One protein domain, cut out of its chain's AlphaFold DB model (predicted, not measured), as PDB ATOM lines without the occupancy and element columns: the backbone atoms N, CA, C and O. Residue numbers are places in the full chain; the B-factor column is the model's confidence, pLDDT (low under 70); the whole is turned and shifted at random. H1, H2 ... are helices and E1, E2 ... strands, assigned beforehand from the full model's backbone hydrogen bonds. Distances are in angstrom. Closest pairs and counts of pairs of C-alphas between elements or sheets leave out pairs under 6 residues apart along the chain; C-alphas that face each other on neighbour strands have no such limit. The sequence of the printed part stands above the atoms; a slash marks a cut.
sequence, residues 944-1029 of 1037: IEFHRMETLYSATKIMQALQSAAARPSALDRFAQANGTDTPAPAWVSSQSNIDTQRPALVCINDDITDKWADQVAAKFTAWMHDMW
ATOM      1  N   ILE A 944      36.550   8.114 -31.668       92.44
ATOM      2  CA  ILE A 944      35.963   7.301 -30.599       92.44
ATOM      3  C   ILE A 944      34.460   7.179 -30.824       92.44
ATOM      4  O   ILE A 944      33.799   8.177 -31.116       92.44
ATOM      5  N   GLU A 945      33.915   5.985 -30.602       91.88
ATOM      6  CA  GLU A 945      32.470   5.762 -30.539       91.88
ATOM      7  C   GLU A 945      32.069   5.028 -29.254       91.88
ATOM      8  O   GLU A 945      32.759   4.123 -28.792       91.88
ATOM      9  N   PHE A 946      30.935   5.424 -28.676       90.19
ATOM     10  CA  PHE A 946      30.330   4.775 -27.514       90.19
ATOM     11  C   PHE A 946      28.885   4.428 -27.857       90.19
ATOM     12  O   PHE A 946      28.091   5.305 -28.212       90.19
ATOM     13  N   HIS A 947      28.544   3.149 -27.739       90.25
ATOM     14  CA  HIS A 947      27.258   2.600 -28.144       90.25
ATOM     15  C   HIS A 947      26.636   1.789 -27.015       90.25
ATOM     16  O   HIS A 947      27.331   1.087 -26.293       90.25
ATOM     17  N   ARG A 948      25.307   1.859 -26.883       85.56
ATOM     18  CA  ARG A 948      24.529   1.039 -25.939       85.56
ATOM     19  C   ARG A 948      23.529   0.198 -26.715       85.56
ATOM     20  O   ARG A 948      22.744   0.740 -27.497       85.56
ATOM     21  N   MET A 949      23.530  -1.111 -26.503       83.94
ATOM     22  CA  MET A 949      22.704  -2.047 -27.273       83.94
ATOM     23  C   MET A 949      21.318  -2.287 -26.654       83.94
ATOM     24  O   MET A 949      20.920  -3.420 -26.421       83.94
ATOM     25  N   GLU A 950      20.537  -1.230 -26.419       81.94
ATOM     26  CA  GLU A 950      19.277  -1.330 -25.655       81.94
ATOM     27  C   GLU A 950      18.179  -2.159 -26.357       81.94
ATOM     28  O   GLU A 950      17.406  -2.873 -25.705       81.94
ATOM     29  N   THR A 951      18.095  -2.078 -27.691       86.25
ATOM     30  CA  THR A 951      17.071  -2.745 -28.513       86.25
ATOM     31  C   THR A 951      17.663  -3.504 -29.701       86.25
ATOM     32  O   THR A 951      18.778  -3.228 -30.143       86.25
ATOM     33  N   LEU A 952      16.879  -4.420 -30.283       87.00
ATOM     34  CA  LEU A 952      17.267  -5.141 -31.500       87.00
ATOM     35  C   LEU A 952      17.567  -4.205 -32.682       87.00
ATOM     36  O   LEU A 952      18.549  -4.411 -33.399       87.00
ATOM     37  N   TYR A 953      16.736  -3.180 -32.880       88.81
ATOM     38  CA  TYR A 953      16.911  -2.217 -33.966       88.81
ATOM     39  C   TYR A 953      18.197  -1.403 -33.786       88.81
ATOM     40  O   TYR A 953      19.033  -1.377 -34.691       88.81
ATOM     41  N   SER A 954      18.395  -0.806 -32.602       88.50
ATOM     42  CA  SER A 954      19.611  -0.042 -32.297       88.50
ATOM     43  C   SER A 954      20.860  -0.904 -32.448       88.50
ATOM     44  O   SER A 954      21.797  -0.485 -33.119       88.50
ATOM     45  N   ALA A 955      20.852  -2.125 -31.902       90.75
ATOM     46  CA  ALA A 955      21.995  -3.028 -31.985       90.75
ATOM     47  C   ALA A 955      22.333  -3.372 -33.445       90.75
ATOM     48  O   ALA A 955      23.487  -3.282 -33.852       90.75
ATOM     49  N   THR A 956      21.323  -3.687 -34.266       92.31
ATOM     50  CA  THR A 956      21.521  -3.998 -35.693       92.31
ATOM     51  C   THR A 956      22.112  -2.813 -36.456       92.31
ATOM     52  O   THR A 956      23.053  -2.988 -37.227       92.31
ATOM     53  N   LYS A 957      21.604  -1.599 -36.215       93.75
ATOM     54  CA  LYS A 957      22.101  -0.374 -36.854       93.75
ATOM     55  C   LYS A 957      23.546  -0.064 -36.453       93.75
ATOM     56  O   LYS A 957      24.344   0.286 -37.319       93.75
ATOM     57  N   ILE A 958      23.878  -0.217 -35.170       93.44
ATOM     58  CA  ILE A 958      25.236  -0.025 -34.642       93.44
ATOM     59  C   ILE A 958      26.202  -1.014 -35.303       93.44
ATOM     60  O   ILE A 958      27.197  -0.596 -35.887       93.44
ATOM     61  N   MET A 959      25.874  -2.311 -35.293       94.62
ATOM     62  CA  MET A 959      26.706  -3.357 -35.899       94.62
ATOM     63  C   MET A 959      26.961  -3.109 -37.396       94.62
ATOM     64  O   MET A 959      28.101  -3.192 -37.853       94.62
ATOM     65  N   GLN A 960      25.928  -2.728 -38.157       95.62
ATOM     66  CA  GLN A 960      26.057  -2.389 -39.582       95.62
ATOM     67  C   GLN A 960      26.922  -1.144 -39.823       95.62
ATOM     68  O   GLN A 960      27.726  -1.122 -40.758       95.62
ATOM     69  N   ALA A 961      26.767  -0.105 -38.997       95.00
ATOM     70  CA  ALA A 961      27.562   1.114 -39.095       95.00
ATOM     71  C   ALA A 961      29.048   0.840 -38.815       95.00
ATOM     72  O   ALA A 961      29.897   1.225 -39.618       95.00
ATOM     73  N   LEU A 962      29.352   0.104 -37.743       95.56
ATOM     74  CA  LEU A 962      30.719  -0.273 -37.380       95.56
ATOM     75  C   LEU A 962      31.367  -1.172 -38.440       95.56
ATOM     76  O   LEU A 962      32.520  -0.956 -38.806       95.56
ATOM     77  N   GLN A 963      30.617  -2.125 -38.998       95.25
ATOM     78  CA  GLN A 963      31.097  -2.973 -40.091       95.25
ATOM     79  C   GLN A 963      31.404  -2.154 -41.355       95.25
ATOM     80  O   GLN A 963      32.438  -2.351 -41.992       95.25
ATOM     81  N   SER A 964      30.543  -1.188 -41.690       94.75
ATOM     82  CA  SER A 964      30.765  -0.274 -42.819       94.75
ATOM     83  C   SER A 964      31.988   0.623 -42.592       94.75
ATOM     84  O   SER A 964      32.750   0.879 -43.523       94.75
ATOM     85  N   ALA A 965      32.203   1.079 -41.355       94.31
ATOM     86  CA  ALA A 965      33.364   1.878 -40.980       94.31
ATOM     87  C   ALA A 965      34.668   1.064 -41.038       94.31
ATOM     88  O   ALA A 965      35.673   1.551 -41.555       94.31
ATOM     89  N   ALA A 966      34.649  -0.190 -40.576       91.75
ATOM     90  CA  ALA A 966      35.802  -1.089 -40.595       91.75
ATOM     91  C   ALA A 966      36.210  -1.549 -42.007       91.75
ATOM     92  O   ALA A 966      37.365  -1.916 -42.210       91.75
ATOM     93  N   ALA A 967      35.299  -1.491 -42.987       92.69
ATOM     94  CA  ALA A 967      35.587  -1.800 -44.392       92.69
ATOM     95  C   ALA A 967      36.449  -0.734 -45.101       92.69
ATOM     96  O   ALA A 967      36.983  -0.981 -46.182       92.69
ATOM     97  N   ARG A 968      36.579   0.464 -44.520       92.44
ATOM     98  CA  ARG A 968      37.464   1.525 -45.029       92.44
ATOM     99  C   ARG A 968      38.932   1.128 -44.825       92.44
ATOM    100  O   ARG A 968      39.186   0.370 -43.904       92.44
ATOM    101  N   PRO A 969      39.916   1.641 -45.582       90.44
ATOM    102  CA  PRO A 969      41.333   1.326 -45.351       90.44
ATOM    103  C   PRO A 969      41.795   1.659 -43.922       90.44
ATOM    104  O   PRO A 969      41.414   2.704 -43.381       90.44
ATOM    105  N   SER A 970      42.604   0.791 -43.308       89.12
ATOM    106  CA  SER A 970      43.164   1.025 -41.967       89.12
ATOM    107  C   SER A 970      44.153   2.194 -41.962       89.12
ATOM    108  O   SER A 970      44.528   2.732 -43.010       89.12
ATOM    109  N   ALA A 971      44.592   2.635 -40.785       85.69
ATOM    110  CA  ALA A 971      45.674   3.609 -40.684       85.69
ATOM    111  C   ALA A 971      46.944   3.105 -41.388       85.69
ATOM    112  O   ALA A 971      47.516   3.847 -42.186       85.69
ATOM    113  N   LEU A 972      47.331   1.843 -41.177       83.56
ATOM    114  CA  LEU A 972      48.510   1.262 -41.820       83.56
ATOM    115  C   LEU A 972      48.341   1.101 -43.333       83.56
ATOM    116  O   LEU A 972      49.269   1.438 -44.064       83.56
ATOM    117  N   ASP A 973      47.164   0.687 -43.815       84.75
ATOM    118  CA  ASP A 973      46.898   0.590 -45.260       84.75
ATOM    119  C   ASP A 973      47.081   1.948 -45.943       84.75
ATOM    120  O   ASP A 973      47.659   2.040 -47.026       84.75
ATOM    121  N   ARG A 974      46.624   3.026 -45.295       79.88
ATOM    122  CA  ARG A 974      46.762   4.390 -45.817       79.88
ATOM    123  C   ARG A 974      48.222   4.845 -45.848       79.88
ATOM    124  O   ARG A 974      48.623   5.476 -46.824       79.88
ATOM    125  N   PHE A 975      49.029   4.485 -44.845       74.31
ATOM    126  CA  PHE A 975      50.474   4.747 -44.875       74.31
ATOM    127  C   PHE A 975      51.190   3.925 -45.951       74.31
ATOM    128  O   PHE A 975      52.031   4.463 -46.668       74.31
ATOM    129  N   ALA A 976      50.840   2.647 -46.118       72.31
ATOM    130  CA  ALA A 976      51.417   1.790 -47.152       72.31
ATOM    131  C   ALA A 976      51.103   2.312 -48.565       72.31
ATOM    132  O   ALA A 976      51.992   2.384 -49.410       72.31
ATOM    133  N   GLN A 977      49.867   2.760 -48.803       67.31
ATOM    134  CA  GLN A 977      49.442   3.348 -50.079       67.31
ATOM    135  C   GLN A 977      50.142   4.681 -50.390       67.31
ATOM    136  O   GLN A 977      50.399   4.977 -51.555       67.31
ATOM    137  N   ALA A 978      50.485   5.474 -49.368       61.81
ATOM    138  CA  ALA A 978      51.244   6.716 -49.535       61.81
ATOM    139  C   ALA A 978      52.732   6.478 -49.878       61.81
ATOM    140  O   ALA A 978      53.361   7.324 -50.512       61.81
ATOM    141  N   ASN A 979      53.282   5.313 -49.516       54.72
ATOM    142  CA  ASN A 979      54.698   4.955 -49.666       54.72
ATOM    143  C   ASN A 979      55.088   4.404 -51.053       54.72
ATOM    144  O   ASN A 979      56.191   3.890 -51.215       54.72
ATOM    145  N   GLY A 980      54.260   4.572 -52.091       52.59
ATOM    146  CA  GLY A 980      54.650   4.323 -53.492       52.59
ATOM    147  C   GLY A 980      55.712   5.294 -54.051       52.59
ATOM    148  O   GLY A 980      55.861   5.404 -55.265       52.59
ATOM    149  N   THR A 981      56.413   6.033 -53.186       44.38
ATOM    150  CA  THR A 981      57.482   6.989 -53.502       44.38
ATOM    151  C   THR A 981      58.690   6.685 -52.605       44.38
ATOM    152  O   THR A 981      58.512   6.360 -51.436       44.38
ATOM    153  N   ASP A 982      59.908   6.753 -53.154       40.19
ATOM    154  CA  ASP A 982      61.162   6.118 -52.679       40.19
ATOM    155  C   ASP A 982      61.698   6.473 -51.262       40.19
ATOM    156  O   ASP A 982      62.852   6.184 -50.946       40.19
ATOM    157  N   THR A 983      60.905   7.053 -50.355       43.50
ATOM    158  CA  THR A 983      61.291   7.223 -48.940       43.50
ATOM    159  C   THR A 983      60.087   7.067 -47.996       43.50
ATOM    160  O   THR A 983      59.168   7.874 -48.069       43.50
ATOM    161  N   PRO A 984      60.080   6.098 -47.055       47.34
ATOM    162  CA  PRO A 984      58.952   5.886 -46.138       47.34
ATOM    163  C   PRO A 984      58.823   6.949 -45.029       47.34
ATOM    164  O   PRO A 984      57.763   7.079 -44.428       47.34
ATOM    165  N   ALA A 985      59.872   7.724 -44.732       51.56
ATOM    166  CA  ALA A 985      59.922   8.651 -43.592       51.56
ATOM    167  C   ALA A 985      58.905   9.828 -43.598       51.56
ATOM    168  O   ALA A 985      58.391  10.143 -42.524       51.56
ATOM    169  N   PRO A 986      58.562  10.477 -44.732       59.34
ATOM    170  CA  PRO A 986      57.679  11.653 -44.734       59.34
ATOM    171  C   PRO A 986      56.213  11.343 -44.381       59.34
ATOM    172  O   PRO A 986      55.520  12.175 -43.792       59.34
ATOM    173  N   ALA A 987      55.724  10.142 -44.712       62.69
ATOM    174  CA  ALA A 987      54.331   9.761 -44.470       62.69
ATOM    175  C   ALA A 987      54.039   9.545 -42.975       62.69
ATOM    176  O   ALA A 987      53.005   9.985 -42.481       62.69
ATOM    177  N   TRP A 988      54.969   8.939 -42.226       71.88
ATOM    178  CA  TRP A 988      54.824   8.748 -40.775       71.88
ATOM    179  C   TRP A 988      54.873  10.068 -40.012       71.88
ATOM    180  O   TRP A 988      54.115  10.272 -39.067       71.88
ATOM    181  N   VAL A 989      55.729  10.995 -40.444       75.81
ATOM    182  CA  VAL A 989      55.823  12.323 -39.829       75.81
ATOM    183  C   VAL A 989      54.485  13.063 -39.944       75.81
ATOM    184  O   VAL A 989      54.047  13.640 -38.959       75.81
ATOM    185  N   SER A 990      53.747  12.902 -41.045       78.75
ATOM    186  CA  SER A 990      52.421  13.513 -41.247       78.75
ATOM    187  C   SER A 990      51.224  12.706 -40.713       78.75
ATOM    188  O   SER A 990      50.074  12.971 -41.071       78.75
ATOM    189  N   SER A 991      51.441  11.721 -39.835       80.75
ATOM    190  CA  SER A 991      50.370  10.820 -39.380       80.75
ATOM    191  C   SER A 991      49.193  11.526 -38.696       80.75
ATOM    192  O   SER A 991      48.039  11.145 -38.893       80.75
ATOM    193  N   GLN A 992      49.467  12.584 -37.929       82.69
ATOM    194  CA  GLN A 992      48.451  13.302 -37.157       82.69
ATOM    195  C   GLN A 992      47.578  14.231 -38.010       82.69
ATOM    196  O   GLN A 992      46.462  14.562 -37.606       82.69
ATOM    197  N   SER A 993      48.057  14.648 -39.185       77.94
ATOM    198  CA  SER A 993      47.306  15.515 -40.102       77.94
ATOM    199  C   SER A 993      46.369  14.733 -41.031       77.94
ATOM    200  O   SER A 993      45.376  15.286 -41.499       77.94
ATOM    201  N   ASN A 994      46.612  13.431 -41.220       77.06
ATOM    202  CA  ASN A 994      45.891  12.568 -42.164       77.06
ATOM    203  C   ASN A 994      45.044  11.473 -41.477       77.06
ATOM    204  O   ASN A 994      44.968  10.326 -41.931       77.06
ATOM    205  N   ILE A 995      44.370  11.804 -40.373       83.88
ATOM    206  CA  ILE A 995      43.531  10.848 -39.631       83.88
ATOM    207  C   ILE A 995      42.151  10.707 -40.293       83.88
ATOM    208  O   ILE A 995      41.411  11.677 -40.439       83.88
ATOM    209  N   ASP A 996      41.761   9.475 -40.635       86.31
ATOM    210  CA  ASP A 996      40.392   9.178 -41.060       86.31
ATOM    211  C   ASP A 996      39.480   9.134 -39.835       86.31
ATOM    212  O   ASP A 996      39.536   8.196 -39.036       86.31
ATOM    213  N   THR A 997      38.647  10.163 -39.707       87.25
ATOM    214  CA  THR A 997      37.675  10.314 -38.619       87.25
ATOM    215  C   THR A 997      36.423   9.455 -38.801       87.25
ATOM    216  O   THR A 997      35.664   9.310 -37.850       87.25
ATOM    217  N   GLN A 998      36.207   8.870 -39.987       89.62
ATOM    218  CA  GLN A 998      35.050   8.013 -40.278       89.62
ATOM    219  C   GLN A 998      35.293   6.533 -39.957       89.62
ATOM    220  O   GLN A 998      34.348   5.749 -39.983       89.62
ATOM    221  N   ARG A 999      36.539   6.141 -39.670       92.56
ATOM    222  CA  ARG A 999      36.875   4.822 -39.123       92.56
ATOM    223  C   ARG A 999      37.327   5.001 -37.669       92.56
ATOM    224  O   ARG A 999      38.454   5.475 -37.463       92.56
ATOM    225  N   PRO A1000      36.472   4.685 -36.675       94.31
ATOM    226  CA  PRO A1000      36.823   4.849 -35.273       94.31
ATOM    227  C   PRO A1000      37.985   3.924 -34.909       94.31
ATOM    228  O   PRO A1000      38.098   2.818 -35.432       94.31
ATOM    229  N   ALA A1001      38.863   4.392 -34.024       95.00
ATOM    230  CA  ALA A1001      39.974   3.591 -33.521       95.00
ATOM    231  C   ALA A1001      39.576   2.864 -32.236       95.00
ATOM    232  O   ALA A1001      39.809   1.667 -32.116       95.00
ATOM    233  N   LEU A1002      38.935   3.579 -31.302       96.12
ATOM    234  CA  LEU A1002      38.488   3.040 -30.018       96.12
ATOM    235  C   LEU A1002      36.962   3.020 -29.981       96.12
ATOM    236  O   LEU A1002      36.328   4.050 -30.216       96.12
ATOM    237  N   VAL A1003      36.372   1.878 -29.656       95.56
ATOM    238  CA  VAL A1003      34.917   1.740 -29.573       95.56
ATOM    239  C   VAL A1003      34.543   1.066 -28.262       95.56
ATOM    240  O   VAL A1003      35.142   0.064 -27.898       95.56
ATOM    241  N   CYS A1004      33.557   1.610 -27.559       94.38
ATOM    242  CA  CYS A1004      32.900   0.933 -26.444       94.38
ATOM    243  C   CYS A1004      31.506   0.493 -26.899       94.38
ATOM    244  O   CYS A1004      30.722   1.313 -27.391       94.38
ATOM    245  N   ILE A1005      31.216  -0.802 -26.774       91.62
ATOM    246  CA  ILE A1005      29.925  -1.392 -27.137       91.62
ATOM    247  C   ILE A1005      29.311  -1.996 -25.877       91.62
ATOM    248  O   ILE A1005      29.459  -3.183 -25.614       91.62
ATOM    249  N   ASN A1006      28.612  -1.162 -25.111       84.12
ATOM    250  CA  ASN A1006      28.040  -1.559 -23.834       84.12
ATOM    251  C   ASN A1006      26.792  -2.442 -24.022       84.12
ATOM    252  O   ASN A1006      25.870  -2.107 -24.789       84.12
ATOM    253  N   ASP A1007      26.724  -3.533 -23.266       72.69
ATOM    254  CA  ASP A1007      25.717  -4.596 -23.323       72.69
ATOM    255  C   ASP A1007      24.458  -4.285 -22.487       72.69
ATOM    256  O   ASP A1007      23.820  -5.177 -21.930       72.69
ATOM    257  N   ASP A1008      24.015  -3.020 -22.470       74.38
ATOM    258  CA  ASP A1008      22.778  -2.543 -21.816       74.38
ATOM    259  C   ASP A1008      21.481  -3.083 -22.484       74.38
ATOM    260  O   ASP A1008      20.477  -2.379 -22.636       74.38
ATOM    261  N   ILE A1009      21.482  -4.341 -22.922       75.56
ATOM    262  CA  ILE A1009      20.395  -4.990 -23.633       75.56
ATOM    263  C   ILE A1009      19.214  -5.163 -22.687       75.56
ATOM    264  O   ILE A1009      19.296  -5.788 -21.629       75.56
ATOM    265  N   THR A1010      18.065  -4.628 -23.086       75.31
ATOM    266  CA  THR A1010      16.837  -4.815 -22.314       75.31
ATOM    267  C   THR A1010      16.393  -6.282 -22.342       75.31
ATOM    268  O   THR A1010      16.487  -6.950 -23.375       75.31
ATOM    269  N   ASP A1011      15.845  -6.779 -21.226       72.25
ATOM    270  CA  ASP A1011      15.472  -8.196 -21.046       72.25
ATOM    271  C   ASP A1011      14.633  -8.766 -22.200       72.25
ATOM    272  O   ASP A1011      14.808  -9.917 -22.597       72.25
ATOM    273  N   LYS A1012      13.755  -7.941 -22.790       76.94
ATOM    274  CA  LYS A1012      12.909  -8.305 -23.937       76.94
ATOM    275  C   LYS A1012      13.716  -8.796 -25.146       76.94
ATOM    276  O   LYS A1012      13.251  -9.670 -25.871       76.94
ATOM    277  N   TRP A1013      14.877  -8.200 -25.399       78.38
ATOM    278  CA  TRP A1013      15.673  -8.434 -26.608       78.38
ATOM    279  C   TRP A1013      16.932  -9.253 -26.349       78.38
ATOM    280  O   TRP A1013      17.638  -9.587 -27.300       78.38
ATOM    281  N   ALA A1014      17.197  -9.588 -25.088       73.38
ATOM    282  CA  ALA A1014      18.477 -10.106 -24.643       73.38
ATOM    283  C   ALA A1014      18.922 -11.360 -25.406       73.38
ATOM    284  O   ALA A1014      20.070 -11.428 -25.825       73.38
ATOM    285  N   ASP A1015      18.030 -12.312 -25.682       76.56
ATOM    286  CA  ASP A1015      18.420 -13.543 -26.386       76.56
ATOM    287  C   ASP A1015      18.631 -13.325 -27.898       76.56
ATOM    288  O   ASP A1015      19.542 -13.902 -28.493       76.56
ATOM    289  N   GLN A1016      17.835 -12.452 -28.528       81.50
ATOM    290  CA  GLN A1016      17.954 -12.156 -29.964       81.50
ATOM    291  C   GLN A1016      19.181 -11.295 -30.274       81.50
ATOM    292  O   GLN A1016      19.868 -11.532 -31.269       81.50
ATOM    293  N   VAL A1017      19.445 -10.289 -29.438       84.25
ATOM    294  CA  VAL A1017      20.601  -9.400 -29.592       84.25
ATOM    295  C   VAL A1017      21.881 -10.142 -29.244       84.25
ATOM    296  O   VAL A1017      22.809 -10.068 -30.037       84.25
ATOM    297  N   ALA A1018      21.916 -10.934 -28.166       79.19
ATOM    298  CA  ALA A1018      23.103 -11.698 -27.775       79.19
ATOM    299  C   ALA A1018      23.633 -12.598 -28.900       79.19
ATOM    300  O   ALA A1018      24.818 -12.553 -29.231       79.19
ATOM    301  N   ALA A1019      22.753 -13.389 -29.526       82.12
ATOM    302  CA  ALA A1019      23.145 -14.288 -30.610       82.12
ATOM    303  C   ALA A1019      23.674 -13.520 -31.832       82.12
ATOM    304  O   ALA A1019      24.690 -13.900 -32.413       82.12
ATOM    305  N   LYS A1020      23.016 -12.411 -32.200       89.31
ATOM    306  CA  LYS A1020      23.448 -11.551 -33.313       89.31
ATOM    307  C   LYS A1020      24.760 -10.839 -33.017       89.31
ATOM    308  O   LYS A1020      25.605 -10.769 -33.898       89.31
ATOM    309  N   PHE A1021      24.923 -10.335 -31.800       89.88
ATOM    310  CA  PHE A1021      26.111  -9.612 -31.378       89.88
ATOM    311  C   PHE A1021      27.329 -10.532 -31.334       89.88
ATOM    312  O   PHE A1021      28.353 -10.215 -31.931       89.88
ATOM    313  N   THR A1022      27.185 -11.726 -30.753       87.62
ATOM    314  CA  THR A1022      28.251 -12.741 -30.741       87.62
ATOM    315  C   THR A1022      28.657 -13.150 -32.162       87.62
ATOM    316  O   THR A1022      29.846 -13.246 -32.458       87.62
ATOM    317  N   ALA A1023      27.681 -13.367 -33.056       90.19
ATOM    318  CA  ALA A1023      27.949 -13.694 -34.458       90.19
ATOM    319  C   ALA A1023      28.642 -12.539 -35.198       90.19
ATOM    320  O   ALA A1023      29.622 -12.757 -35.898       90.19
ATOM    321  N   TRP A1024      28.194 -11.302 -34.986       94.38
ATOM    322  CA  TRP A1024      28.824 -10.124 -35.577       94.38
ATOM    323  C   TRP A1024      30.268  -9.932 -35.100       94.38
ATOM    324  O   TRP A1024      31.149  -9.683 -35.917       94.38
ATOM    325  N   MET A1025      30.546 -10.099 -33.801       94.06
ATOM    326  CA  MET A1025      31.917 -10.027 -33.282       94.06
ATOM    327  C   MET A1025      32.811 -11.117 -33.893       94.06
ATOM    328  O   MET A1025      33.971 -10.853 -34.216       94.06
ATOM    329  N   HIS A1026      32.264 -12.319 -34.103       92.44
ATOM    330  CA  HIS A1026      32.955 -13.397 -34.807       92.44
ATOM    331  C   HIS A1026      33.336 -13.006 -36.237       92.44
ATOM    332  O   HIS A1026      34.483 -13.203 -36.632       92.44
ATOM    333  N   ASP A1027      32.408 -12.406 -36.979       93.62
ATOM    334  CA  ASP A1027      32.641 -11.972 -38.358       93.62
ATOM    335  C   ASP A1027      33.660 -10.819 -38.441       93.62
ATOM    336  O   ASP A1027      34.454 -10.755 -39.381       93.62
ATOM    337  N   MET A1028      33.673  -9.917 -37.454       93.88
ATOM    338  CA  MET A1028      34.608  -8.784 -37.387       93.88
ATOM    339  C   MET A1028      36.046  -9.216 -37.060       93.88
ATOM    340  O   MET A1028      37.007  -8.683 -37.630       93.88
ATOM    341  N   TRP A1029      36.205 -10.192 -36.162       93.81
ATOM    342  CA  TRP A1029      37.504 -10.715 -35.733       93.81
ATOM    343  C   TRP A1029      37.528 -12.250 -35.786       93.81
ATOM    344  O   TRP A1029      37.548 -12.899 -34.736       93.81
TER     345      TRP A1029
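What this domain is: This is residues 944 to 1029 of the 1037 residues of an uncharacterized protein of Pseudozyma antarctica (strain T-34) (UniProt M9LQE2). At one end, a pair of short parallel strands, E1 and E2, and two long helices side by side, H1 and H4, make a small body, with H1 next to E1. From the far end of H1 the backbone goes out through H2, turns, and folds back through H3 and residues 990 to 1001 to E2; this thin, loose arm makes much of the length. The printed part has 86 residues, with four named helices and two named strands in the order E1, H1, H2, H3, E2, H4, and its class is mostly helix. The sheet has the order E1, E2 and is parallel. The whole is loose, with a radius of gyration of the C-alphas of 17.2 A, and spans 57 by 21 by 14 A.

How they stand to each other: The sheet pairs E1, residues 944 to 948, with E2, residues 1002 to 1006. They are parallel neighbours at 8 degrees; N 947 and O 1004 are 2.9 A apart and N 1006 and O 947 are 2.8 A apart, both within hydrogen-bond range. C-alphas 946 and 1004 face each other at 4.7 A. H1, residues 952 to 966, comes closest to E1 with the C-alphas of His 947 and Ile 958, 7.3 A apart. H4, residues 1014 to 1028, touches H1, the closest C-alphas being those of Leu 952 and Val 1017, 5.7 A apart. H1 and H4 run the same way at a shallow tilt of 8 degrees. H2, residues 971 to 978, and H3, residues 985 to 989, only just touch, with 3 pairs of C-alphas within 8 A; the closest are those of Phe 975 and Ala 987, 6.3 A apart. H2 and H3 are both apart from E1 and from H4. E1, then H1, H2 and H3, then E2 form a strand-helix-strand unit, two parallel neighbour strands with helices between them along the chain. In H1, H2, H3 and H4 every O i to N i+4 pair is within hydrogen-bond range.

Where its parts are: E1 begins at C-alpha 944, at (35.963, 7.301, -30.599), and measures 13.8 A from first to last C-alpha; E2 measures 13.0 A. H1 begins at C-alpha 952, at (17.267, -5.141, -31.500), and is 21.0 A long. H2 and H3 are shorter, at 10.9 A and 6.7 A. H4 is 20.6 A long and ends at C-alpha 1028, at (34.608, -8.784, -37.387).

The domain as a whole: The C-alphas farthest apart, those of Asp 982 and Lys 1012, are 58.0 A from each other. The printed part has no cut. The link from H3 to E2, 12 residues, is long; those from E1 to H1 and from H1 to H2 are tight. The mean pLDDT of the printed part is 82.3, and residues 977 to 987 are under 70.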